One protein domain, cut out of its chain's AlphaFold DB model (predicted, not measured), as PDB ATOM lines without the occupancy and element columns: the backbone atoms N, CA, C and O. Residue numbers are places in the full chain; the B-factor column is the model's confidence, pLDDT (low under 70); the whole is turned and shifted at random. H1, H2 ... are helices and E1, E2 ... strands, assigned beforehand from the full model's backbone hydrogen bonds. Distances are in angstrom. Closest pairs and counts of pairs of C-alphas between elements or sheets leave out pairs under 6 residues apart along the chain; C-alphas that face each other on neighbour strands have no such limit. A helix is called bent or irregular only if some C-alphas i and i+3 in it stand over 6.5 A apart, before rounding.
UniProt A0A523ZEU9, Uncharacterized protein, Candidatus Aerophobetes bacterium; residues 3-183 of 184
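AT A GLANCE: This is residues 3 to 183 of the 184 residues of an uncharacterized protein of Candidatus Aerophobetes bacterium (UniProt A0A523ZEU9). One long sheet of thirteen strands curls into a nearly closed barrel round H3a, the first arm of a bent helix, while the second arm, H3b, leads out beyond one end. The seam lies between E9 and the pair E10 and E11, and H1 and H2 lie outside the barrel. The printed part has 181 residues, with ten strands, two helices, three strands and a last helix along the chain; the order across the antiparallel sheet is E9 - E8 - E7 - E6 - E5 - E4 - E3 - E2 - E1 - E13 - E12 - E11 - E10. The class is mixed, helices and strands; the whole is compact, with a radius of gyration of the C-alphas of 15.8 A and spans of 46 by 41 by 33 A.

HOW THE PARTS SIT: E1, residues 3 to 8, E2, 12 to 18, E3, 22 to 29, E4, 41 to 47, E5, 50 to 57, E6, 65 to 69, E7, 74 to 78, E8, 84 to 86, and E9, 89 to 91, form a meander, each strand the antiparallel neighbour of the one before. In the hairpin of E1 and E2, N 6 and O 14 are 2.8 A apart, within hydrogen-bond range. E3 bends by 62 degrees at residue 25. E9 runs on into E10, residues 94 to 97, at 29 degrees; the two edge strands are apart. H1, residues 98 to 109, stands up from the sheet at a height of 10.2 A. H2, residues 113 to 116, only grazes the sheet and only just touches H1, with 3 pairs of C-alphas within 8 A, the closest Ile 102 and Leu 113, 6.6 A. E11, residues 118 to 125, E12, 129 to 136, and E13, 142 to 150, form a second meander; E13 is antiparallel to E1, with N 3 and O 146 2.8 A apart. H3, residues 156 to 181, was assigned as one helix by its hydrogen bonds but is bent, with C-alphas 166 and 169 7.5 A apart. Its arm H3a, residues 156 to 166, is irregular, with C-alphas 161 and 164 7.2 A apart; its closest C-alphas to E7 are Arg 161 and Ala 76, 5.0 A. H1 and H3a on opposite faces make three layers, helices on both faces of a sheet. H3b, residues 169 to 181, is only just not on the sheet, with 4 pairs of C-alphas within 10 A. Every O i to N i+4 pair is within hydrogen-bond range in H3b, 6 of 8 in H1, and 3 of 7 in H3a, where 6 of 8 O i to N i+3 pairs are; H2 is too short for an i+4 pair.

IN THESE COORDINATES: E1 begins at C-alpha 3, (176.556, 169.478, 127.783). E13 is 22.7 A long, E12 22.0 A, H1 15.9 A and H3b 17.9 A. H3b ends at C-alpha 181, (152.216, 179.120, 151.323).

THE WHOLE: The C-alphas farthest apart, Lys 20 and Ala 183, are 49.5 A apart. The printed part has no cut; the link from E3 to E4 is long. Mean pLDDT of the printed part is 74.5; 57 residues are under 70, among them 168 to 183.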
ATOM      1  N   ARG A   3     176.859 168.049 127.648       61.88
ATOM      2  CA  ARG A   3     176.556 169.478 127.783       61.88
ATOM      3  C   ARG A   3     175.909 169.750 129.122       61.88
ATOM      4  O   ARG A   3     175.269 168.877 129.697       61.88
ATOM      5  N   TYR A   4     176.105 170.956 129.623       58.66
ATOM      6  CA  TYR A   4     175.752 171.285 130.991       58.66
ATOM      7  C   TYR A   4     174.895 172.539 131.019       58.66
ATOM      8  O   TYR A   4     175.162 173.519 130.328       58.66
ATOM      9  N   ILE A   5     173.889 172.516 131.879       60.75
ATOM     10  CA  ILE A   5     173.174 173.706 132.315       60.75
ATOM     11  C   ILE A   5     173.635 173.930 133.756       60.75
ATOM     12  O   ILE A   5     173.248 173.221 134.694       60.75
ATOM     13  N   ILE A   6     174.560 174.869 133.920       57.38
ATOM     14  CA  ILE A   6     175.254 175.144 135.179       57.38
ATOM     15  C   ILE A   6     174.654 176.401 135.778       57.38
ATOM     16  O   ILE A   6     174.586 177.440 135.131       57.38
ATOM     17  N   ARG A   7     174.228 176.324 137.033       56.72
ATOM     18  CA  ARG A   7     173.785 177.506 137.756       56.72
ATOM     19  C   ARG A   7     174.996 178.135 138.422       56.72
ATOM     20  O   ARG A   7     175.723 177.461 139.143       56.72
ATOM     21  N   THR A   8     175.183 179.431 138.238       53.66
ATOM     22  CA  THR A   8     176.158 180.168 139.040       53.66
ATOM     23  C   THR A   8     175.478 180.758 140.269       53.66
ATOM     24  O   THR A   8     174.264 180.976 140.297       53.66
ATOM     25  N   ASN A   9     176.261 181.052 141.305       52.78
ATOM     26  CA  ASN A   9     175.774 181.649 142.555       52.78
ATOM     27  C   ASN A   9     175.235 183.090 142.387       52.78
ATOM     28  O   ASN A   9     174.912 183.745 143.368       52.78
ATOM     29  N   GLN A  10     175.118 183.584 141.151       60.22
ATOM     30  CA  GLN A  10     174.804 184.969 140.792       60.22
ATOM     31  C   GLN A  10     173.372 185.143 140.248       60.22
ATOM     32  O   GLN A  10     173.136 186.005 139.409       60.22
ATOM     33  N   ASN A  11     172.410 184.305 140.660       71.38
ATOM     34  CA  ASN A  11     171.038 184.306 140.108       71.38
ATOM     35  C   ASN A  11     170.986 184.199 138.571       71.38
ATOM     36  O   ASN A  11     170.071 184.710 137.922       71.38
ATOM     37  N   ARG A  12     171.962 183.492 137.996       78.31
ATOM     38  CA  ARG A  12     172.113 183.288 136.560       78.31
ATOM     39  C   ARG A  12     172.289 181.803 136.260       78.31
ATOM     40  O   ARG A  12     173.036 181.091 136.934       78.31
ATOM     41  N   THR A  13     171.597 181.335 135.229       79.00
ATOM     42  CA  THR A  13     171.766 179.980 134.698       79.00
ATOM     43  C   THR A  13     172.641 180.053 133.453       79.00
ATOM     44  O   THR A  13     172.225 180.625 132.453       79.00
ATOM     45  N   HIS A  14     173.849 179.499 133.507       84.38
ATOM     46  CA  HIS A  14     174.747 179.365 132.362       84.38
ATOM     47  C   HIS A  14     174.427 178.100 131.561       84.38
ATOM     48  O   HIS A  14     174.216 177.014 132.101       84.38
ATOM     49  N   LEU A  15     174.453 178.243 130.245       84.00
ATOM     50  CA  LEU A  15     174.326 177.171 129.271       84.00
ATOM     51  C   LEU A  15     175.728 176.904 128.728       84.00
ATOM     52  O   LEU A  15     176.304 177.757 128.050       84.00
ATOM     53  N   LEU A  16     176.302 175.753 129.067       80.81
ATOM     54  CA  LEU A  16     177.683 175.403 128.752       80.81
ATOM     55  C   LEU A  16     177.761 174.175 127.845       80.81
ATOM     56  O   LEU A  16     177.009 173.204 127.967       80.81
ATOM     57  N   LYS A  17     178.771 174.178 126.983       78.81
ATOM     58  CA  LYS A  17     179.246 172.996 126.268       78.81
ATOM     59  C   LYS A  17     180.608 172.621 126.845       78.81
ATOM     60  O   LYS A  17     181.491 173.469 126.891       78.81
ATOM     61  N   ILE A  18     180.759 171.379 127.308       66.06
ATOM     62  CA  ILE A  18     182.019 170.889 127.878       66.06
ATOM     63  C   ILE A  18     182.590 169.837 126.929       66.06
ATOM     64  O   ILE A  18     182.000 168.772 126.729       66.06
ATOM     65  N   GLU A  19     183.720 170.176 126.317       68.12
ATOM     66  CA  GLU A  19     184.544 169.270 125.514       68.12
ATOM     67  C   GLU A  19     185.911 169.121 126.201       68.12
ATOM     68  O   GLU A  19     185.938 168.766 127.377       68.12
ATOM     69  N   LYS A  20     187.029 169.390 125.508       68.50
ATOM     70  CA  LYS A  20     188.342 169.542 126.161       68.50
ATOM     71  C   LYS A  20     188.358 170.762 127.086       68.50
ATOM     72  O   LYS A  20     188.816 170.650 128.213       68.50
ATOM     73  N   ASP A  21     187.756 171.863 126.632       72.44
ATOM     74  CA  ASP A  21     187.535 173.076 127.416       72.44
ATOM     75  C   ASP A  21     186.036 173.338 127.617       72.44
ATOM     76  O   ASP A  21     185.179 172.893 126.840       72.44
ATOM     77  N   SER A  22     185.706 174.076 128.678       72.94
ATOM     78  CA  SER A  22     184.333 174.512 128.952       72.94
ATOM     79  C   SER A  22     184.028 175.817 128.217       72.94
ATOM     80  O   SER A  22     184.682 176.830 128.449       72.94
ATOM     81  N   ARG A  23     182.991 175.822 127.373       81.88
ATOM     82  CA  ARG A  23     182.551 176.996 126.607       81.88
ATOM     83  C   ARG A  23     181.170 177.472 127.050       81.88
ATOM     84  O   ARG A  23     180.206 176.706 127.008       81.88
ATOM     85  N   LEU A  24     181.059 178.757 127.395       84.75
ATOM     86  CA  LEU A  24     179.775 179.433 127.601       84.75
ATOM     87  C   LEU A  24     179.064 179.628 126.259       84.75
ATOM     88  O   LEU A  24     179.585 180.289 125.362       84.75
ATOM     89  N   LEU A  25     177.881 179.032 126.120       86.00
ATOM     90  CA  LEU A  25     177.026 179.176 124.942       86.00
ATOM     91  C   LEU A  25     175.962 180.253 125.131       86.00
ATOM     92  O   LEU A  25     175.580 180.897 124.161       86.00
ATOM     93  N   GLY A  26     175.499 180.455 126.360       87.94
ATOM     94  CA  GLY A  26     174.501 181.463 126.688       87.94
ATOM     95  C   GLY A  26     174.156 181.466 128.166       87.94
ATOM     96  O   GLY A  26     174.712 180.692 128.946       87.94
ATOM     97  N   TYR A  27     173.239 182.335 128.561       87.50
ATOM     98  CA  TYR A  27     172.757 182.418 129.928       87.50
ATOM     99  C   TYR A  27     171.314 182.917 129.999       87.50
ATOM    100  O   TYR A  27     170.817 183.566 129.082       87.50
ATOM    101  N   ILE A  28     170.661 182.610 131.116       84.25
ATOM    102  CA  ILE A  28     169.357 183.145 131.504       84.25
ATOM    103  C   ILE A  28     169.543 183.902 132.815       84.25
ATOM    104  O   ILE A  28     170.042 183.334 133.794       84.25
ATOM    105  N   ASP A  29     169.169 185.178 132.818       79.19
ATOM    106  CA  ASP A  29     169.132 186.000 134.027       79.19
ATOM    107  C   ASP A  29     167.839 185.737 134.808       79.19
ATOM    108  O   ASP A  29     166.757 185.619 134.229       79.19
ATOM    109  N   GLY A  30     167.939 185.695 136.137       69.00
ATOM    110  CA  GLY A  30     166.810 185.378 137.003       69.00
ATOM    111  C   GLY A  30     166.589 183.869 137.065       69.00
ATOM    112  O   GLY A  30     166.297 183.210 136.075       69.00
ATOM    113  N   ASP A  31     166.726 183.308 138.261       62.56
ATOM    114  CA  ASP A  31     166.740 181.866 138.537       62.56
ATOM    115  C   ASP A  31     165.360 181.174 138.412       62.56
ATOM    116  O   ASP A  31     164.983 180.339 139.231       62.56
ATOM    117  N   PHE A  32     164.559 181.542 137.405       62.78
ATOM    118  CA  PHE A  32     163.168 181.097 137.248       62.78
ATOM    119  C   PHE A  32     162.357 181.259 138.542       62.78
ATOM    120  O   PHE A  32     161.468 180.463 138.825       62.78
ATOM    121  N   ILE A  33     162.712 182.243 139.380       56.88
ATOM    122  CA  ILE A  33     162.050 182.483 140.661       56.88
ATOM    123  C   ILE A  33     160.719 183.151 140.348       56.88
ATOM    124  O   ILE A  33     160.668 184.324 139.978       56.88
ATOM    125  N   LEU A  34     159.643 182.386 140.502       56.84
ATOM    126  CA  LEU A  34     158.294 182.854 140.226       56.84
ATOM    127  C   LEU A  34     157.772 183.793 141.311       56.84
ATOM    128  O   LEU A  34     156.856 184.545 141.006       56.84
ATOM    129  N   LYS A  35     158.365 183.777 142.522       51.44
ATOM    130  CA  LYS A  35     157.834 184.284 143.809       51.44
ATOM    131  C   LYS A  35     157.082 185.624 143.744       51.44
ATOM    132  O   LYS A  35     156.068 185.736 144.423       51.44
ATOM    133  N   GLU A  36     157.462 186.552 142.868       54.25
ATOM    134  CA  GLU A  36     156.888 187.909 142.793       54.25
ATOM    135  C   GLU A  36     156.447 188.345 141.382       54.25
ATOM    136  O   GLU A  36     156.067 189.494 141.174       54.25
ATOM    137  N   LYS A  37     156.483 187.454 140.383       59.09
ATOM    138  CA  LYS A  37     156.181 187.822 138.990       59.09
ATOM    139  C   LYS A  37     154.754 187.445 138.587       59.09
ATOM    140  O   LYS A  37     154.284 186.353 138.917       59.09
ATOM    141  N   LYS A  38     154.090 188.342 137.842       67.62
ATOM    142  CA  LYS A  38     152.862 188.021 137.097       67.62
ATOM    143  C   LYS A  38     153.198 186.956 136.052       67.62
ATOM    144  O   LYS A  38     154.217 187.064 135.376       67.62
ATOM    145  N   LEU A  39     152.361 185.929 135.966       69.44
ATOM    146  CA  LEU A  39     152.461 184.896 134.938       69.44
ATOM    147  C   LEU A  39     151.656 185.318 133.689       69.44
ATOM    148  O   LEU A  39     150.627 185.977 133.853       69.44
ATOM    149  N   PRO A  40     152.084 184.938 132.470       71.69
ATOM    150  CA  PRO A  40     153.274 184.139 132.177       71.69
ATOM    151  C   PRO A  40     154.583 184.905 132.399       71.69
ATOM    152  O   PRO A  40     154.689 186.097 132.117       71.69
ATOM    153  N   LEU A  41     155.595 184.205 132.918       77.44
ATOM    154  CA  LEU A  41     156.938 184.759 133.045       77.44
ATOM    155  C   LEU A  41     157.729 184.423 131.784       77.44
ATOM    156  O   LEU A  41     158.043 183.255 131.554       77.44
ATOM    157  N   VAL A  42     158.093 185.466 131.039       82.88
ATOM    158  CA  VAL A  42     158.993 185.395 129.886       82.88
ATOM    159  C   VAL A  42     160.413 185.766 130.320       82.88
ATOM    160  O   VAL A  42     160.635 186.820 130.918       82.88
ATOM    161  N   LEU A  43     161.380 184.897 130.032       86.00
ATOM    162  CA  LEU A  43     162.806 185.108 130.281       86.00
ATOM    163  C   LEU A  43     163.588 184.998 128.980       86.00
ATOM    164  O   LEU A  43     163.351 184.104 128.175       86.00
ATOM    165  N   GLU A  44     164.563 185.875 128.798       90.44
ATOM    166  CA  GLU A  44     165.435 185.855 127.629       90.44
ATOM    167  C   GLU A  44     166.594 184.878 127.823       90.44
ATOM    168  O   GLU A  44     167.240 184.845 128.876       90.44
ATOM    169  N   VAL A  45     166.906 184.131 126.768       88.88
ATOM    170  CA  VAL A  45     168.149 183.373 126.652       88.88
ATOM    171  C   VAL A  45     169.140 184.212 125.856       88.88
ATOM    172  O   VAL A  45     168.992 184.400 124.647       88.88
ATOM    173  N   LYS A  46     170.162 184.719 126.542       90.50
ATOM    174  CA  LYS A  46     171.155 185.646 125.991       90.50
ATOM    175  C   LYS A  46     172.450 184.925 125.645       90.50
ATOM    176  O   LYS A  46     172.878 184.010 126.347       90.50
ATOM    177  N   THR A  47     173.118 185.374 124.593       88.75
ATOM    178  CA  THR A  47     174.486 184.986 124.227       88.75
ATOM    179  C   THR A  47     175.315 186.244 123.960       88.75
ATOM    180  O   THR A  47     174.753 187.338 123.885       88.75
ATOM    181  N   PRO A  48     176.647 186.136 123.787       83.75
ATOM    182  CA  PRO A  48     177.463 187.285 123.387       83.75
ATOM    183  C   PRO A  48     177.005 187.956 122.079       83.75
ATOM    184  O   PRO A  48     177.320 189.114 121.848       83.75
ATOM    185  N   GLN A  49     176.262 187.238 121.229       86.69
ATOM    186  CA  GLN A  49     175.733 187.720 119.948       86.69
ATOM    187  C   GLN A  49     174.313 188.309 120.051       86.69
ATOM    188  O   GLN A  49     173.745 188.675 119.027       86.69
ATOM    189  N   GLY A  50     173.717 188.369 121.248       90.00
ATOM    190  CA  GLY A  50     172.362 188.881 121.476       90.00
ATOM    191  C   GLY A  50     171.387 187.820 121.992       90.00
ATOM    192  O   GLY A  50     171.781 186.830 122.607       90.00
ATOM    193  N   ILE A  51     170.089 188.038 121.777       89.44
ATOM    194  CA  ILE A  51     169.036 187.121 122.231       89.44
ATOM    195  C   ILE A  51     168.945 185.928 121.271       89.44
ATOM    196  O   ILE A  51     168.842 186.097 120.055       89.44
ATOM    197  N   LYS A  52     168.977 184.707 121.817       90.00
ATOM    198  CA  LYS A  52     168.857 183.452 121.054       90.00
ATOM    199  C   LYS A  52     167.532 182.728 121.231       90.00
ATOM    200  O   LYS A  52     167.232 181.847 120.435       90.00
ATOM    201  N   GLY A  53     166.756 183.098 122.236       90.38
ATOM    202  CA  GLY A  53     165.442 182.527 122.462       90.38
ATOM    203  C   GLY A  53     164.793 183.080 123.713       90.38
ATOM    204  O   GLY A  53     165.383 183.894 124.427       90.38
ATOM    205  N   TYR A  54     163.588 182.602 123.980       89.44
ATOM    206  CA  TYR A  54     162.782 183.011 125.120       89.44
ATOM    207  C   TYR A  54     162.214 181.779 125.815       89.44
ATOM    208  O   TYR A  54     161.883 180.784 125.175       89.44
ATOM    209  N   LEU A  55     162.102 181.847 127.133       86.62
ATOM    210  CA  LEU A  55     161.475 180.834 127.967       86.62
ATOM    211  C   LEU A  55     160.217 181.430 128.561       86.62
ATOM    212  O   LEU A  55     160.296 182.429 129.270       86.62
ATOM    213  N   GLU A  56     159.084 180.805 128.295       84.94
ATOM    214  CA  GLU A  56     157.809 181.195 128.872       84.94
ATOM    215  C   GLU A  56     157.333 180.108 129.832       84.94
ATOM    216  O   GLU A  56     157.257 178.922 129.497       84.94
ATOM    217  N   THR A  57     157.051 180.520 131.062       75.38
ATOM    218  CA  THR A  57     156.556 179.640 132.123       75.38
ATOM    219  C   THR A  57     155.173 180.094 132.559       75.38
ATOM    220  O   THR A  57     154.914 181.293 132.686       75.38
ATOM    221  N   PHE A  58     154.294 179.125 132.796       71.38
ATOM    222  CA  PHE A  58     152.906 179.338 133.193       71.38
ATOM    223  C   PHE A  58     152.579 178.544 134.462       71.38
ATOM    224  O   PHE A  58     153.441 177.840 134.978       71.38
ATOM    225  N   TYR A  59     151.328 178.621 134.932       60.03
ATOM    226  CA  TYR A  59     150.850 177.836 136.069       60.03
ATOM    227  C   TYR A  59     150.748 176.327 135.745       60.03
ATOM    228  O   TYR A  59     149.898 175.991 134.920       60.03
ATOM    229  N   PRO A  60     151.487 175.397 136.386       49.25
ATOM    230  CA  PRO A  60     151.292 173.946 136.335       49.25
ATOM    231  C   PRO A  60     149.878 173.389 136.401       49.25
ATOM    232  O   PRO A  60     149.616 172.358 135.784       49.25
ATOM    233  N   ALA A  61     148.943 174.046 137.089       50.81
ATOM    234  CA  ALA A  61     147.535 173.634 137.039       50.81
ATOM    235  C   ALA A  61     146.930 173.754 135.619       50.81
ATOM    236  O   ALA A  61     146.006 173.005 135.283       50.81
ATOM    237  N   ARG A  62     147.459 174.669 134.789       51.28
ATOM    238  CA  ARG A  62     146.927 175.078 133.476       51.28
ATOM    239  C   ARG A  62     147.890 174.906 132.291       51.28
ATOM    240  O   ARG A  62     147.399 174.812 131.172       51.28
ATOM    241  N   SER A  63     149.212 174.860 132.471       56.34
ATOM    242  CA  SER A  63     150.147 174.885 131.328       56.34
ATOM    243  C   SER A  63     151.610 174.632 131.704       56.34
ATOM    244  O   SER A  63     152.037 174.842 132.836       56.34
ATOM    245  N   GLY A  64     152.345 174.160 130.701       74.00
ATOM    246  CA  GLY A  64     153.724 173.704 130.750       74.00
ATOM    247  C   GLY A  64     154.809 174.777 130.603       74.00
ATOM    248  O   GLY A  64     154.606 175.943 130.923       74.00
ATOM    249  N   ILE A  65     155.983 174.377 130.111       81.88
ATOM    250  CA  ILE A  65     157.117 175.279 129.845       81.88
ATOM    251  C   ILE A  65     157.329 175.369 128.346       81.88
ATOM    252  O   ILE A  65     157.596 174.340 127.727       81.88
ATOM    253  N   LYS A  66     157.255 176.576 127.784       87.88
ATOM    254  CA  LYS A  66     157.481 176.831 126.361       87.88
ATOM    255  C   LYS A  66     158.836 177.474 126.127       87.88
ATOM    256  O   LYS A  66     159.312 178.279 126.929       87.88
ATOM    257  N   VAL A  67     159.449 177.117 125.010       89.50
ATOM    258  CA  VAL A  67     160.692 177.705 124.526       89.50
ATOM    259  C   VAL A  67     160.472 178.193 123.119       89.50
ATOM    260  O   VAL A  67     159.999 177.448 122.260       89.50
ATOM    261  N   TYR A  68     160.886 179.425 122.897       91.75
ATOM    262  CA  TYR A  68     160.849 180.079 121.610       91.75
ATOM    263  C   TYR A  68     162.264 180.358 121.128       91.75
ATOM    264  O   TYR A  68     163.161 180.621 121.936       91.75
ATOM    265  N   ASP A  69     162.466 180.330 119.819       91.81
ATOM    266  CA  ASP A  69     163.684 180.853 119.210       91.81
ATOM    267  C   ASP A  69     163.696 182.397 119.198       91.81
ATOM    268  O   ASP A  69     162.825 183.071 119.760       91.81
ATOM    269  N   ASN A  70     164.712 182.993 118.572       89.69
ATOM    270  CA  ASN A  70     164.831 184.448 118.476       89.69
ATOM    271  C   ASN A  70     163.790 185.101 117.544       89.69
ATOM    272  O   ASN A  70     163.582 186.311 117.650       89.69
ATOM    273  N   LYS A  71     163.127 184.327 116.677       91.38
ATOM    274  CA  LYS A  71     162.015 184.758 115.818       91.38
ATOM    275  C   LYS A  71     160.649 184.590 116.486       91.38
ATOM    276  O   LYS A  71     159.645 184.984 115.901       91.38
ATOM    277  N   ARG A  72     160.621 184.092 117.728       88.62
ATOM    278  CA  ARG A  72     159.413 183.757 118.500       88.62
ATOM    279  C   ARG A  72     158.656 182.535 117.967       88.62
ATOM    280  O   ARG A  72     157.471 182.382 118.254       88.62
ATOM    281  N   GLU A  73     159.330 181.642 117.253       91.25
ATOM    282  CA  GLU A  73     158.776 180.343 116.870       91.25
ATOM    283  C   GLU A  73     158.934 179.352 118.034       91.25
ATOM    284  O   GLU A  73     160.004 179.259 118.638       91.25
ATOM    285  N   GLU A  74     157.866 178.632 118.397       92.62
ATOM    286  CA  GLU A  74     157.886 177.664 119.505       92.62
ATOM    287  C   GLU A  74     158.678 176.408 119.104       92.62
ATOM    288  O   GLU A  74     158.200 175.583 118.324       92.62
ATOM    289  N   ILE A  75     159.873 176.241 119.676       91.62
ATOM    290  CA  ILE A  75     160.805 175.146 119.361       91.62
ATOM    291  C   ILE A  75     160.768 174.008 120.379       91.62
ATOM    292  O   ILE A  75     161.198 172.896 120.071       91.62
ATOM    293  N   ALA A  76     160.263 174.253 121.589       89.69
ATOM    294  CA  ALA A  76     160.017 173.189 122.551       89.69
ATOM    295  C   ALA A  76     158.901 173.528 123.536       89.69
ATOM    296  O   ALA A  76     158.707 174.684 123.908       89.69
ATOM    297  N   TYR A  77     158.203 172.496 123.998       88.88
ATOM    298  CA  TYR A  77     157.135 172.613 124.977       88.88
ATOM    299  C   TYR A  77     157.061 171.369 125.855       88.88
ATOM    300  O   TYR A  77     156.964 170.257 125.350       88.88
ATOM    301  N   LEU A  78     157.113 171.538 127.173       85.00
ATOM    302  CA  LEU A  78     156.873 170.452 128.121       85.00
ATOM    303  C   LEU A  78     155.464 170.556 128.688       85.00
ATOM    304  O   LEU A  78     155.213 171.468 129.466       85.00
ATOM    305  N   GLU A  79     154.594 169.609 128.359       76.56
ATOM    306  CA  GLU A  79     153.199 169.539 128.803       76.56
ATOM    307  C   GLU A  79     153.014 169.079 130.256       76.56
ATOM    308  O   GLU A  79     153.916 168.538 130.899       76.56
ATOM    309  N   LYS A  80     151.776 169.235 130.746       65.31
ATOM    310  CA  LYS A  80     151.303 168.841 132.083       65.31
ATOM    311  C   LYS A  80     151.559 167.365 132.422       65.31
ATOM    312  O   LYS A  80     151.864 167.054 133.567       65.31
ATOM    313  N   GLU A  81     151.467 166.470 131.440       64.38
ATOM    314  CA  GLU A  81     151.639 165.019 131.636       64.38
ATOM    315  C   GLU A  81     153.089 164.546 131.471       64.38
ATOM    316  O   GLU A  81     153.350 163.348 131.400       64.38
ATOM    317  N   GLY A  82     154.054 165.467 131.379       68.12
ATOM    318  CA  GLY A  82     155.427 165.088 131.059       68.12
ATOM    319  C   GLY A  82     155.553 164.566 129.628       68.12
ATOM    320  O   GLY A  82     156.306 163.635 129.379       68.12
ATOM    321  N   ARG A  83     154.824 165.164 128.681       77.06
ATOM    322  CA  ARG A  83     155.078 164.988 127.246       77.06
ATOM    323  C   ARG A  83     155.931 166.152 126.773       77.06
ATOM    324  O   ARG A  83     155.578 167.306 127.006       77.06
ATOM    325  N   LEU A  84     157.078 165.861 126.166       85.94
ATOM    326  CA  LEU A  84     157.957 166.892 125.626       85.94
ATOM    327  C   LEU A  84     157.746 166.979 124.121       85.94
ATOM    328  O   LEU A  84     157.950 166.001 123.414       85.94
ATOM    329  N   ARG A  85     157.389 168.155 123.627       88.50
ATOM    330  CA  ARG A  85     157.365 168.478 122.207       88.50
ATOM    331  C   ARG A  85     158.635 169.240 121.845       88.50
ATOM    332  O   ARG A  85     158.973 170.196 122.537       88.50
ATOM    333  N   ILE A  86     159.325 168.844 120.780       88.19
ATOM    334  CA  ILE A  86     160.490 169.539 120.210       88.19
ATOM    335  C   ILE A  86     160.276 169.657 118.702       88.19
ATOM    336  O   ILE A  86     159.999 168.654 118.056       88.19
ATOM    337  N   ASP A  87     160.381 170.865 118.144       86.75
ATOM    338  CA  ASP A  87     160.232 171.132 116.701       86.75
ATOM    339  C   ASP A  87     158.970 170.504 116.067       86.75
ATOM    340  O   ASP A  87     158.998 169.990 114.954       86.75
ATOM    341  N   GLY A  88     157.845 170.485 116.792       84.12
ATOM    342  CA  GLY A  88     156.608 169.852 116.302       84.12
ATOM    343  C   GLY A  88     156.468 168.362 116.619       84.12
ATOM    344  O   GLY A  88     155.349 167.858 116.589       84.12
ATOM    345  N   LEU A  89     157.547 167.677 116.998       84.44
ATOM    346  CA  LEU A  89     157.553 166.247 117.301       84.44
ATOM    347  C   LEU A  89     157.344 165.992 118.793       84.44
ATOM    348  O   LEU A  89     157.987 166.619 119.634       84.44
ATOM    349  N   TYR A  90     156.465 165.049 119.124       86.12
ATOM    350  CA  TYR A  90     156.272 164.592 120.498       86.12
ATOM    351  C   TYR A  90     157.269 163.488 120.826       86.12
ATOM    352  O   TYR A  90     157.329 162.470 120.145       86.12
ATOM    353  N   LEU A  91     158.026 163.691 121.897       82.38
ATOM    354  CA  LEU A  91     159.037 162.772 122.387       82.38
ATOM    355  C   LEU A  91     158.559 162.127 123.676       82.38
ATOM    356  O   LEU A  91     158.199 162.805 124.647       82.38
ATOM    357  N   SER A  92     158.633 160.803 123.693       81.50
ATOM    358  CA  SER A  92     158.446 160.030 124.912       81.50
ATOM    359  C   SER A  92     159.728 160.049 125.736       81.50
ATOM    360  O   SER A  92     160.832 159.886 125.210       81.50
ATOM    361  N   PHE A  93     159.592 160.227 127.046       81.69
ATOM    362  CA  PHE A  93     160.710 160.097 127.969       81.69
ATOM    363  C   PHE A  93     160.285 159.373 129.243       81.69
ATOM    364  O   PHE A  93     159.167 159.530 129.731       81.69
ATOM    365  N   ALA A  94     161.213 158.612 129.816       83.25
ATOM    366  CA  ALA A  94     161.039 157.986 131.119       83.25
ATOM    367  C   ALA A  94     161.707 158.848 132.196       83.25
ATOM    368  O   ALA A  94     162.902 159.146 132.113       83.25
ATOM    369  N   LYS A  95     160.946 159.247 133.219       84.81
ATOM    370  CA  LYS A  95     161.496 159.871 134.428       84.81
ATOM    371  C   LYS A  95     161.905 158.767 135.401       84.81
ATOM    372  O   LYS A  95     161.051 158.023 135.863       84.81
ATOM    373  N   LEU A  96     163.190 158.700 135.725       82.12
ATOM    374  CA  LEU A  96     163.738 157.732 136.672       82.12
ATOM    375  C   LEU A  96     163.892 158.352 138.060       82.12
ATOM    376  O   LEU A  96     164.248 159.532 138.187       82.12
ATOM    377  N   SER A  97     163.660 157.551 139.098       83.31
ATOM    378  CA  SER A  97     164.048 157.900 140.467       83.31
ATOM    379  C   SER A  97     165.569 158.031 140.587       83.31
ATOM    380  O   SER A  97     166.332 157.557 139.742       83.31
ATOM    381  N   LYS A  98     166.029 158.684 141.658       82.62
ATOM    382  CA  LYS A  98     167.460 158.816 141.949       82.62
ATOM    383  C   LYS A  98     168.119 157.434 142.029       82.62
ATOM    384  O   LYS A  98     169.177 157.228 141.439       82.62
ATOM    385  N   GLU A  99     167.476 156.513 142.736       83.94
ATOM    386  CA  GLU A  99     167.938 155.156 143.014       83.94
ATOM    387  C   GLU A  99     168.092 154.353 141.717       83.94
ATOM    388  O   GLU A  99     169.148 153.764 141.476       83.94
ATOM    389  N   GLU A 100     167.091 154.402 140.834       85.12
ATOM    390  CA  GLU A 100     167.141 153.747 139.521       85.12
ATOM    391  C   GLU A 100     168.239 154.330 138.626       85.12
ATOM    392  O   GLU A 100     168.998 153.570 138.018       85.12
ATOM    393  N   THR A 101     168.372 155.663 138.560       83.31
ATOM    394  CA  THR A 101     169.441 156.315 137.787       83.31
ATOM    395  C   THR A 101     170.815 155.841 138.253       83.31
ATOM    396  O   THR A 101     171.670 155.492 137.437       83.31
ATOM    397  N   ILE A 102     171.039 155.820 139.568       80.44
ATOM    398  CA  ILE A 102     172.310 155.402 140.163       80.44
ATOM    399  C   ILE A 102     172.589 153.939 139.846       80.44
ATOM    400  O   ILE A 102     173.686 153.624 139.387       80.44
ATOM    401  N   LEU A 103     171.602 153.064 140.047       83.31
ATOM    402  CA  LEU A 103     171.732 151.636 139.790       83.31
ATOM    403  C   LEU A 103     172.128 151.359 138.335       83.31
ATOM    404  O   LEU A 103     172.964 150.494 138.079       83.31
ATOM    405  N   GLN A 104     171.554 152.085 137.375       80.31
ATOM    406  CA  GLN A 104     171.866 151.909 135.955       80.31
ATOM    407  C   GLN A 104     173.257 152.432 135.573       80.31
ATOM    408  O   GLN A 104     173.944 151.811 134.757       80.31
ATOM    409  N   GLU A 105     173.678 153.565 136.134       77.81
ATOM    410  CA  GLU A 105     174.912 154.245 135.725       77.81
ATOM    411  C   GLU A 105     176.146 153.753 136.492       77.81
ATOM    412  O   GLU A 105     177.210 153.590 135.895       77.81
ATOM    413  N   GLN A 106     176.022 153.424 137.782       75.00
ATOM    414  CA  GLN A 106     177.127 152.847 138.561       75.00
ATOM    415  C   GLN A 106     177.550 151.477 138.036       75.00
ATOM    416  O   GLN A 106     178.743 151.182 138.024       75.00
ATOM    417  N   LYS A 107     176.606 150.694 137.493       67.75
ATOM    418  CA  LYS A 107     176.904 149.449 136.765       67.75
ATOM    419  C   LYS A 107     177.822 149.659 135.553       67.75
ATOM    420  O   LYS A 107     178.405 148.694 135.076       67.75
ATOM    421  N   LYS A 108     177.933 150.888 135.032       63.84
ATOM    422  CA  LYS A 108     178.680 151.213 133.807       63.84
ATOM    423  C   LYS A 108     179.921 152.079 134.032       63.84
ATOM    424  O   LYS A 108     180.800 152.049 133.179       63.84
ATOM    425  N   ALA A 109     179.988 152.869 135.109       55.78
ATOM    426  CA  ALA A 109     180.975 153.952 135.226       55.78
ATOM    427  C   ALA A 109     181.728 154.051 136.570       55.78
ATOM    428  O   ALA A 109     182.561 154.937 136.709       55.78
ATOM    429  N   GLY A 110     181.472 153.191 137.563       53.53
ATOM    430  CA  GLY A 110     182.272 153.115 138.803       53.53
ATOM    431  C   GLY A 110     182.222 154.324 139.764       53.53
ATOM    432  O   GLY A 110     182.663 154.207 140.904       53.53
ATOM    433  N   GLU A 111     181.661 155.473 139.370       60.44
ATOM    434  CA  GLU A 111     181.617 156.691 140.192       60.44
ATOM    435  C   GLU A 111     180.312 156.870 140.994       60.44
ATOM    436  O   GLU A 111     179.198 156.627 140.521       60.44
ATOM    437  N   LYS A 112     180.424 157.396 142.226       68.88
ATOM    438  CA  LYS A 112     179.264 157.715 143.082       68.88
ATOM    439  C   LYS A 112     178.589 159.038 142.682       68.88
ATOM    440  O   LYS A 112     178.813 160.066 143.323       68.88
ATOM    441  N   LEU A 113     177.682 158.983 141.698       72.00
ATOM    442  CA  LEU A 113     176.817 160.098 141.253       72.00
ATOM    443  C   LEU A 113     175.988 160.767 142.370       72.00
ATOM    444  O   LEU A 113     175.542 161.898 142.222       72.00
ATOM    445  N   GLU A 114     175.782 160.122 143.517       71.06
ATOM    446  CA  GLU A 114     175.086 160.745 144.651       71.06
ATOM    447  C   GLU A 114     175.830 161.939 145.238       71.06
ATOM    448  O   GLU A 114     175.208 162.928 145.636       71.06
ATOM    449  N   LYS A 115     177.167 161.870 145.279       75.50
ATOM    450  CA  LYS A 115     177.995 162.907 145.907       75.50
ATOM    451  C   LYS A 115     177.888 164.249 145.180       75.50
ATOM    452  O   LYS A 115     178.101 165.285 145.805       75.50
ATOM    453  N   SER A 116     177.505 164.251 143.902       73.12
ATOM    454  CA  SER A 116     177.255 165.472 143.126       73.12
ATOM    455  C   SER A 116     175.858 166.062 143.353       73.12
ATOM    456  O   SER A 116     175.567 167.141 142.846       73.12
ATOM    457  N   GLY A 117     175.011 165.423 144.171       76.38
ATOM    458  CA  GLY A 117     173.670 165.902 144.510       76.38
ATOM    459  C   GLY A 117     172.605 165.559 143.470       76.38
ATOM    460  O   GLY A 117     171.654 166.326 143.321       76.38
ATOM    461  N   LEU A 118     172.774 164.449 142.744       79.06
ATOM    462  CA  LEU A 118     171.786 163.922 141.801       79.06
ATOM    463  C   LEU A 118     170.431 163.713 142.495       79.06
ATOM    464  O   LEU A 118     170.369 163.222 143.620       79.06
ATOM    465  N   THR A 119     169.351 164.077 141.810       80.62
ATOM    466  CA  THR A 119     167.975 163.977 142.327       80.62
ATOM    467  C   THR A 119     167.079 163.074 141.492       80.62
ATOM    468  O   THR A 119     166.149 162.496 142.038       80.62
ATOM    469  N   HIS A 120     167.296 163.017 140.179       83.50
ATOM    470  CA  HIS A 120     166.574 162.178 139.220       83.50
ATOM    471  C   HIS A 120     167.226 162.323 137.840       83.50
ATOM    472  O   HIS A 120     168.073 163.204 137.631       83.50
ATOM    473  N   SER A 121     166.789 161.508 136.884       82.56
ATOM    474  CA  SER A 121     167.123 161.697 135.474       82.56
ATOM    475  C   SER A 121     165.936 161.460 134.550       82.56
ATOM    476  O   SER A 121     164.972 160.792 134.915       82.56
ATOM    477  N   TYR A 122     166.055 161.949 133.322       84.94
ATOM    478  CA  TYR A 122     165.175 161.621 132.209       84.94
ATOM    479  C   TYR A 122     165.941 160.796 131.184       84.94
ATOM    480  O   TYR A 122     167.100 161.109 130.890       84.94
ATOM    481  N   VAL A 123     165.303 159.761 130.645       86.88
ATOM    482  CA  VAL A 123     165.844 158.924 129.572       86.88
ATOM    483  C   VAL A 123     164.968 159.067 128.338       86.88
ATOM    484  O   VAL A 123     163.754 158.892 128.410       86.88
ATOM    485  N   PHE A 124     165.617 159.364 127.220       84.69
ATOM    486  CA  PHE A 124     165.048 159.361 125.884       84.69
ATOM    487  C   PHE A 124     165.585 158.167 125.114       84.69
ATOM    488  O   PHE A 124     166.807 157.993 125.014       84.69
ATOM    489  N   ASP A 125     164.671 157.395 124.546       85.19
ATOM    490  CA  ASP A 125     164.989 156.313 123.621       85.19
ATOM    491  C   ASP A 125     164.028 156.352 122.433       85.19
ATOM    492  O   ASP A 125     163.208 155.464 122.231       85.19
ATOM    493  N   ASP A 126     164.111 157.449 121.684       82.31
ATOM    494  CA  ASP A 126     163.349 157.670 120.460       82.31
ATOM    495  C   ASP A 126     164.252 157.464 119.222       82.31
ATOM    496  O   ASP A 126     165.485 157.379 119.331       82.31
ATOM    497  N   SER A 127     163.658 157.353 118.031       80.69
ATOM    498  CA  SER A 127     164.391 157.209 116.769       80.69
ATOM    499  C   SER A 127     165.162 158.482 116.400       80.69
ATOM    500  O   SER A 127     166.265 158.391 115.853       80.69
ATOM    501  N   GLU A 128     164.631 159.657 116.747       80.06
ATOM    502  CA  GLU A 128     165.251 160.955 116.449       80.06
ATOM    503  C   GLU A 128     166.235 161.402 117.537       80.06
ATOM    504  O   GLU A 128     167.258 162.041 117.257       80.06
ATOM    505  N   ILE A 129     165.936 161.066 118.796       80.25
ATOM    506  CA  ILE A 129     166.674 161.539 119.968       80.25
ATOM    507  C   ILE A 129     166.922 160.382 120.932       80.25
ATOM    508  O   ILE A 129     166.006 159.810 121.518       80.25
ATOM    509  N   LYS A 130     168.204 160.116 121.188       85.25
ATOM    510  CA  LYS A 130     168.639 159.217 122.262       85.25
ATOM    511  C   LYS A 130     169.451 159.998 123.266       85.25
ATOM    512  O   LYS A 130     170.439 160.643 122.908       85.25
ATOM    513  N   GLY A 131     169.095 159.933 124.541       81.19
ATOM    514  CA  GLY A 131     169.853 160.685 125.528       81.19
ATOM    515  C   GLY A 131     169.394 160.560 126.962       81.19
ATOM    516  O   GLY A 131     168.364 159.975 127.273       81.19
ATOM    517  N   ARG A 132     170.208 161.128 127.848       83.31
ATOM    518  CA  ARG A 132     169.950 161.202 129.281       83.31
ATOM    519  C   ARG A 132     170.126 162.621 129.777       83.31
ATOM    520  O   ARG A 132     171.077 163.307 129.398       83.31
ATOM    521  N   ILE A 133     169.225 163.045 130.650       82.06
ATOM    522  CA  ILE A 133     169.295 164.331 131.337       82.06
ATOM    523  C   ILE A 133     169.329 164.055 132.832       82.06
ATOM    524  O   ILE A 133     168.368 163.534 133.382       82.06
ATOM    525  N   TYR A 134     170.420 164.406 133.494       81.38
ATOM    526  CA  TYR A 134     170.627 164.241 134.928       81.38
ATOM    527  C   TYR A 134     170.365 165.563 135.637       81.38
ATOM    528  O   TYR A 134     170.929 166.594 135.265       81.38
ATOM    529  N   CYS A 135     169.536 165.535 136.673       79.50
ATOM    530  CA  CYS A 135     169.131 166.728 137.405       79.50
ATOM    531  C   CYS A 135     169.675 166.709 138.830       79.50
ATOM    532  O   CYS A 135     169.567 165.705 139.539       79.50
ATOM    533  N   PHE A 136     170.201 167.842 139.284       77.69
ATOM    534  CA  PHE A 136     170.871 167.972 140.576       77.69
ATOM    535  C   PHE A 136     170.131 168.948 141.494       77.69
ATOM    536  O   PHE A 136     169.364 169.803 141.047       77.69
ATOM    537  N   LYS A 137     170.353 168.816 142.803       74.62
ATOM    538  CA  LYS A 137     169.746 169.684 143.817       74.62
ATOM    539  C   LYS A 137     170.208 171.135 143.630       74.62
ATOM    540  O   LYS A 137     171.383 171.390 143.383       74.62
ATOM    541  N   LYS A 138     169.295 172.086 143.871       61.81
ATOM    542  CA  LYS A 138     169.477 173.547 143.728       61.81
ATOM    543  C   LYS A 138     170.766 174.118 144.355       61.81
ATOM    544  O   LYS A 138     171.284 175.105 143.853       61.81
ATOM    545  N   GLY A 139     171.270 173.512 145.434       60.69
ATOM    546  CA  GLY A 139     172.468 173.966 146.159       60.69
ATOM    547  C   GLY A 139     173.811 173.521 145.566       60.69
ATOM    548  O   GLY A 139     174.844 173.734 146.189       60.69
ATOM    549  N   ARG A 140     173.819 172.856 144.406       61.66
ATOM    550  CA  ARG A 140     175.042 172.464 143.698       61.66
ATOM    551  C   ARG A 140     175.288 173.437 142.544       61.66
ATOM    552  O   ARG A 140     174.353 173.802 141.839       61.66
ATOM    553  N   ASN A 141     176.552 173.803 142.313       59.38
ATOM    554  CA  ASN A 141     176.956 174.636 141.167       59.38
ATOM    555  C   ASN A 141     176.501 174.021 139.822       59.38
ATOM    556  O   ASN A 141     176.249 174.722 138.852       59.38
ATOM    557  N   ILE A 142     176.347 172.696 139.749       59.59
ATOM    558  CA  ILE A 142     175.791 172.006 138.581       59.59
ATOM    559  C   ILE A 142     174.304 171.789 138.819       59.59
ATOM    560  O   ILE A 142     173.923 171.204 139.827       59.59
ATOM    561  N   SER A 143     173.475 172.236 137.877       67.56
ATOM    562  CA  SER A 143     172.023 172.158 138.020       67.56
ATOM    563  C   SER A 143     171.414 171.056 137.144       67.56
ATOM    564  O   SER A 143     170.545 170.308 137.598       67.56
ATOM    565  N   THR A 144     171.951 170.869 135.934       73.62
ATOM    566  CA  THR A 144     171.571 169.781 135.027       73.62
ATOM    567  C   THR A 144     172.750 169.393 134.125       73.62
ATOM    568  O   THR A 144     173.480 170.258 133.637       73.62
ATOM    569  N   LEU A 145     172.919 168.096 133.874       74.81
ATOM    570  CA  LEU A 145     173.835 167.531 132.879       74.81
ATOM    571  C   LEU A 145     173.014 166.835 131.803       74.81
ATOM    572  O   LEU A 145     172.146 166.026 132.105       74.81
ATOM    573  N   MET A 146     173.312 167.111 130.545       76.50
ATOM    574  CA  MET A 146     172.652 166.502 129.406       76.50
ATOM    575  C   MET A 146     173.653 165.742 128.547       76.50
ATOM    576  O   MET A 146     174.697 166.262 128.146       76.50
ATOM    577  N   ARG A 147     173.298 164.509 128.209       76.19
ATOM    578  CA  ARG A 147     174.018 163.658 127.270       76.19
ATOM    579  C   ARG A 147     173.032 163.168 126.223       76.19
ATOM    580  O   ARG A 147     172.392 162.141 126.406       76.19
ATOM    581  N   VAL A 148     172.915 163.919 125.138       74.12
ATOM    582  CA  VAL A 148     171.984 163.652 124.037       74.12
ATOM    583  C   VAL A 148     172.752 163.419 122.739       74.12
ATOM    584  O   VAL A 148     173.795 164.031 122.498       74.12
ATOM    585  N   LYS A 149     172.249 162.486 121.933       77.88
ATOM    586  CA  LYS A 149     172.606 162.261 120.535       77.88
ATOM    587  C   LYS A 149     171.347 162.547 119.723       77.88
ATOM    588  O   LYS A 149     170.346 161.851 119.883       77.88
ATOM    589  N   THR A 150     171.411 163.579 118.897       77.19
ATOM    590  CA  THR A 150     170.299 164.055 118.069       77.19
ATOM    591  C   THR A 150     170.818 164.360 116.663       77.19
ATOM    592  O   THR A 150     172.036 164.398 116.451       77.19
ATOM    593  N   LYS A 151     169.913 164.586 115.706       76.69
ATOM    594  CA  LYS A 151     170.251 165.127 114.376       76.69
ATOM    595  C   LYS A 151     170.399 166.662 114.363       76.69
ATOM    596  O   LYS A 151     170.709 167.228 113.320       76.69
ATOM    597  N   ILE A 152     170.171 167.339 115.491       73.38
ATOM    598  CA  ILE A 152     170.155 168.804 115.604       73.38
ATOM    599  C   ILE A 152     171.588 169.351 115.644       73.38
ATOM    600  O   ILE A 152     172.505 168.722 116.179       73.38
ATOM    601  N   SER A 153     171.771 170.559 115.101       73.44
ATOM    602  CA  SER A 153     173.032 171.299 115.157       73.44
ATOM    603  C   SER A 153     173.559 171.376 116.596       73.44
ATOM    604  O   SER A 153     172.878 171.767 117.551       73.44
ATOM    605  N   THR A 154     174.818 170.986 116.788       73.69
ATOM    606  CA  THR A 154     175.406 171.026 118.123       73.69
ATOM    607  C   THR A 154     175.636 172.478 118.547       73.69
ATOM    608  O   THR A 154     176.539 173.131 118.028       73.69
ATOM    609  N   GLY A 155     174.872 172.995 119.512       80.31
ATOM    610  CA  GLY A 155     175.014 174.375 119.977       80.31
ATOM    611  C   GLY A 155     173.956 174.815 120.989       80.31
ATOM    612  O   GLY A 155     173.374 173.993 121.701       80.31
ATOM    613  N   ILE A 156     173.742 176.133 121.063       84.00
ATOM    614  CA  ILE A 156     172.706 176.753 121.902       84.00
ATOM    615  C   ILE A 156     171.303 176.302 121.479       84.00
ATOM    616  O   ILE A 156     170.472 176.034 122.333       84.00
ATOM    617  N   GLU A 157     171.076 176.129 120.178       84.75
ATOM    618  CA  GLU A 157     169.799 175.715 119.586       84.75
ATOM    619  C   GLU A 157     169.334 174.344 120.080       84.75
ATOM    620  O   GLU A 157     168.181 174.193 120.481       84.75
ATOM    621  N   GLU A 158     170.221 173.346 120.107       85.00
ATOM    622  CA  GLU A 158     169.888 172.044 120.690       85.00
ATOM    623  C   GLU A 158     169.639 172.170 122.199       85.00
ATOM    624  O   GLU A 158     168.698 171.575 122.711       85.00
ATOM    625  N   LEU A 159     170.433 172.972 122.923       82.25
ATOM    626  CA  LEU A 159     170.229 173.155 124.363       82.25
ATOM    627  C   LEU A 159     168.856 173.747 124.675       82.25
ATOM    628  O   LEU A 159     168.176 173.214 125.550       82.25
ATOM    629  N   LEU A 160     168.438 174.789 123.946       86.31
ATOM    630  CA  LEU A 160     167.137 175.441 124.111       86.31
ATOM    631  C   LEU A 160     165.986 174.430 124.116       86.31
ATOM    632  O   LEU A 160     165.111 174.501 124.975       86.31
ATOM    633  N   ARG A 161     166.034 173.439 123.226       86.62
ATOM    634  CA  ARG A 161     164.972 172.441 123.055       86.62
ATOM    635  C   ARG A 161     164.788 171.504 124.251       86.62
ATOM    636  O   ARG A 161     163.704 170.976 124.468       86.62
ATOM    637  N   PHE A 162     165.825 171.331 125.065       82.19
ATOM    638  CA  PHE A 162     165.791 170.470 126.251       82.19
ATOM    639  C   PHE A 162     165.790 171.243 127.571       82.19
ATOM    640  O   PHE A 162     165.623 170.630 128.632       82.19
ATOM    641  N   ILE A 163     165.935 172.575 127.532       81.06
ATOM    642  CA  ILE A 163     165.802 173.423 128.722       81.06
ATOM    643  C   ILE A 163     164.530 173.094 129.513       81.06
ATOM    644  O   ILE A 163     164.669 172.965 130.729       81.06
ATOM    645  N   PRO A 164     163.338 172.875 128.908       82.31
ATOM    646  CA  PRO A 164     162.120 172.601 129.663       82.31
ATOM    647  C   PRO A 164     162.278 171.477 130.676       82.31
ATOM    648  O   PRO A 164     161.867 171.633 131.818       82.31
ATOM    649  N   LEU A 165     162.959 170.385 130.321       79.69
ATOM    650  CA  LEU A 165     163.203 169.289 131.257       79.69
ATOM    651  C   LEU A 165     164.153 169.676 132.386       79.69
ATOM    652  O   LEU A 165     163.907 169.312 133.535       79.69
ATOM    653  N   ALA A 166     165.187 170.460 132.082       74.81
ATOM    654  CA  ALA A 166     166.146 170.951 133.067       74.81
ATOM    655  C   ALA A 166     165.514 171.887 134.116       74.81
ATOM    656  O   ALA A 166     165.991 171.958 135.257       74.81
ATOM    657  N   ILE A 167     164.448 172.605 133.743       72.62
ATOM    658  CA  ILE A 167     163.771 173.582 134.612       72.62
ATOM    659  C   ILE A 167     162.389 173.131 135.108       72.62
ATOM    660  O   ILE A 167     161.877 173.721 136.057       72.62
ATOM    661  N   SER A 168     161.831 172.050 134.556       69.19
ATOM    662  CA  SER A 168     160.503 171.503 134.874       69.19
ATOM    663  C   SER A 168     160.264 171.354 136.370       69.19
ATOM    664  O   SER A 168     159.381 171.992 136.941       69.19
ATOM    665  N   ARG A 169     161.119 170.581 137.042       64.12
ATOM    666  CA  ARG A 169     161.012 170.326 138.476       64.12
ATOM    667  C   ARG A 169     161.120 171.605 139.303       64.12
ATOM    668  O   ARG A 169     160.472 171.690 140.332       64.12
ATOM    669  N   ARG A 170     161.861 172.621 138.845       64.31
ATOM    670  CA  ARG A 170     162.000 173.895 139.573       64.31
ATOM    671  C   ARG A 170     160.705 174.692 139.552       64.31
ATOM    672  O   ARG A 170     160.331 175.238 140.581       64.31
ATOM    673  N   VAL A 171     160.040 174.750 138.400       60.16
ATOM    674  CA  VAL A 171     158.743 175.421 138.251       60.16
ATOM    675  C   VAL A 171     157.681 174.679 139.064       60.16
ATOM    676  O   VAL A 171     157.001 175.301 139.874       60.16
ATOM    677  N   PHE A 172     157.613 173.349 138.945       59.72
ATOM    678  CA  PHE A 172     156.655 172.531 139.700       59.72
ATOM    679  C   PHE A 172     156.882 172.579 141.223       59.72
ATOM    680  O   PHE A 172     155.922 172.716 141.974       59.72
ATOM    681  N   GLU A 173     158.131 172.513 141.701       53.62
ATOM    682  CA  GLU A 173     158.449 172.637 143.133       53.62
ATOM    683  C   GLU A 173     158.101 174.034 143.672       53.62
ATOM    684  O   GLU A 173     157.581 174.152 144.777       53.62
ATOM    685  N   GLN A 174     158.340 175.100 142.900       54.41
ATOM    686  CA  GLN A 174     157.972 176.464 143.303       54.41
ATOM    687  C   GLN A 174     156.460 176.692 143.323       54.41
ATOM    688  O   GLN A 174     155.965 177.430 144.170       54.41
ATOM    689  N   GLU A 175     155.729 176.064 142.413       54.47
ATOM    690  CA  GLU A 175     154.270 176.077 142.407       54.47
ATOM    691  C   GLU A 175     153.664 175.320 143.573       54.47
ATOM    692  O   GLU A 175     152.777 175.847 144.237       54.47
ATOM    693  N   PHE A 176     154.192 174.135 143.878       41.97
ATOM    694  CA  PHE A 176     153.803 173.394 145.070       41.97
ATOM    695  C   PHE A 176     154.006 174.247 146.331       41.97
ATOM    696  O   PHE A 176     153.090 174.387 147.137       41.97
ATOM    697  N   ILE A 177     155.165 174.906 146.451       38.38
ATOM    698  CA  ILE A 177     155.463 175.829 147.555       38.38
ATOM    699  C   ILE A 177     154.491 177.022 147.569       38.38
ATOM    700  O   ILE A 177     154.051 177.429 148.638       38.38
ATOM    701  N   ARG A 178     154.122 177.586 146.413       48.88
ATOM    702  CA  ARG A 178     153.167 178.704 146.322       48.88
ATOM    703  C   ARG A 178     151.745 178.318 146.702       48.88
ATOM    704  O   ARG A 178     151.110 179.090 147.403       48.88
ATOM    705  N   ILE A 179     151.254 177.164 146.259       49.28
ATOM    706  CA  ILE A 179     149.913 176.679 146.614       49.28
ATOM    707  C   ILE A 179     149.833 176.434 148.124       49.28
ATOM    708  O   ILE A 179     148.829 176.768 148.740       49.28
ATOM    709  N   PHE A 180     150.904 175.920 148.734       31.91
ATOM    710  CA  PHE A 180     150.934 175.645 150.171       31.91
ATOM    711  C   PHE A 180     151.168 176.888 151.047       31.91
ATOM    712  O   PHE A 180     150.638 176.955 152.149       31.91
ATOM    713  N   ILE A 181     151.953 177.868 150.582       39.69
ATOM    714  CA  ILE A 181     152.216 179.120 151.323       39.69
ATOM    715  C   ILE A 181     151.124 180.173 151.070       39.69
ATOM    716  O   ILE A 181     150.834 180.965 151.955       39.69
ATOM    717  N   GLY A 182     150.514 180.194 149.883       36.91
ATOM    718  CA  GLY A 182     149.441 181.125 149.508       36.91
ATOM    719  C   GLY A 182     148.033 180.674 149.908       36.91
ATOM    720  O   GLY A 182     147.074 181.354 149.563       36.91
ATOM    721  N   ALA A 183     147.906 179.533 150.594       34.72
ATOM    722  CA  ALA A 183     146.660 179.053 151.194       34.72
ATOM    723  C   ALA A 183     146.503 179.477 152.673       34.72
ATOM    724  O   ALA A 183     145.744 178.842 153.405       34.72
TER     725      ALA A 183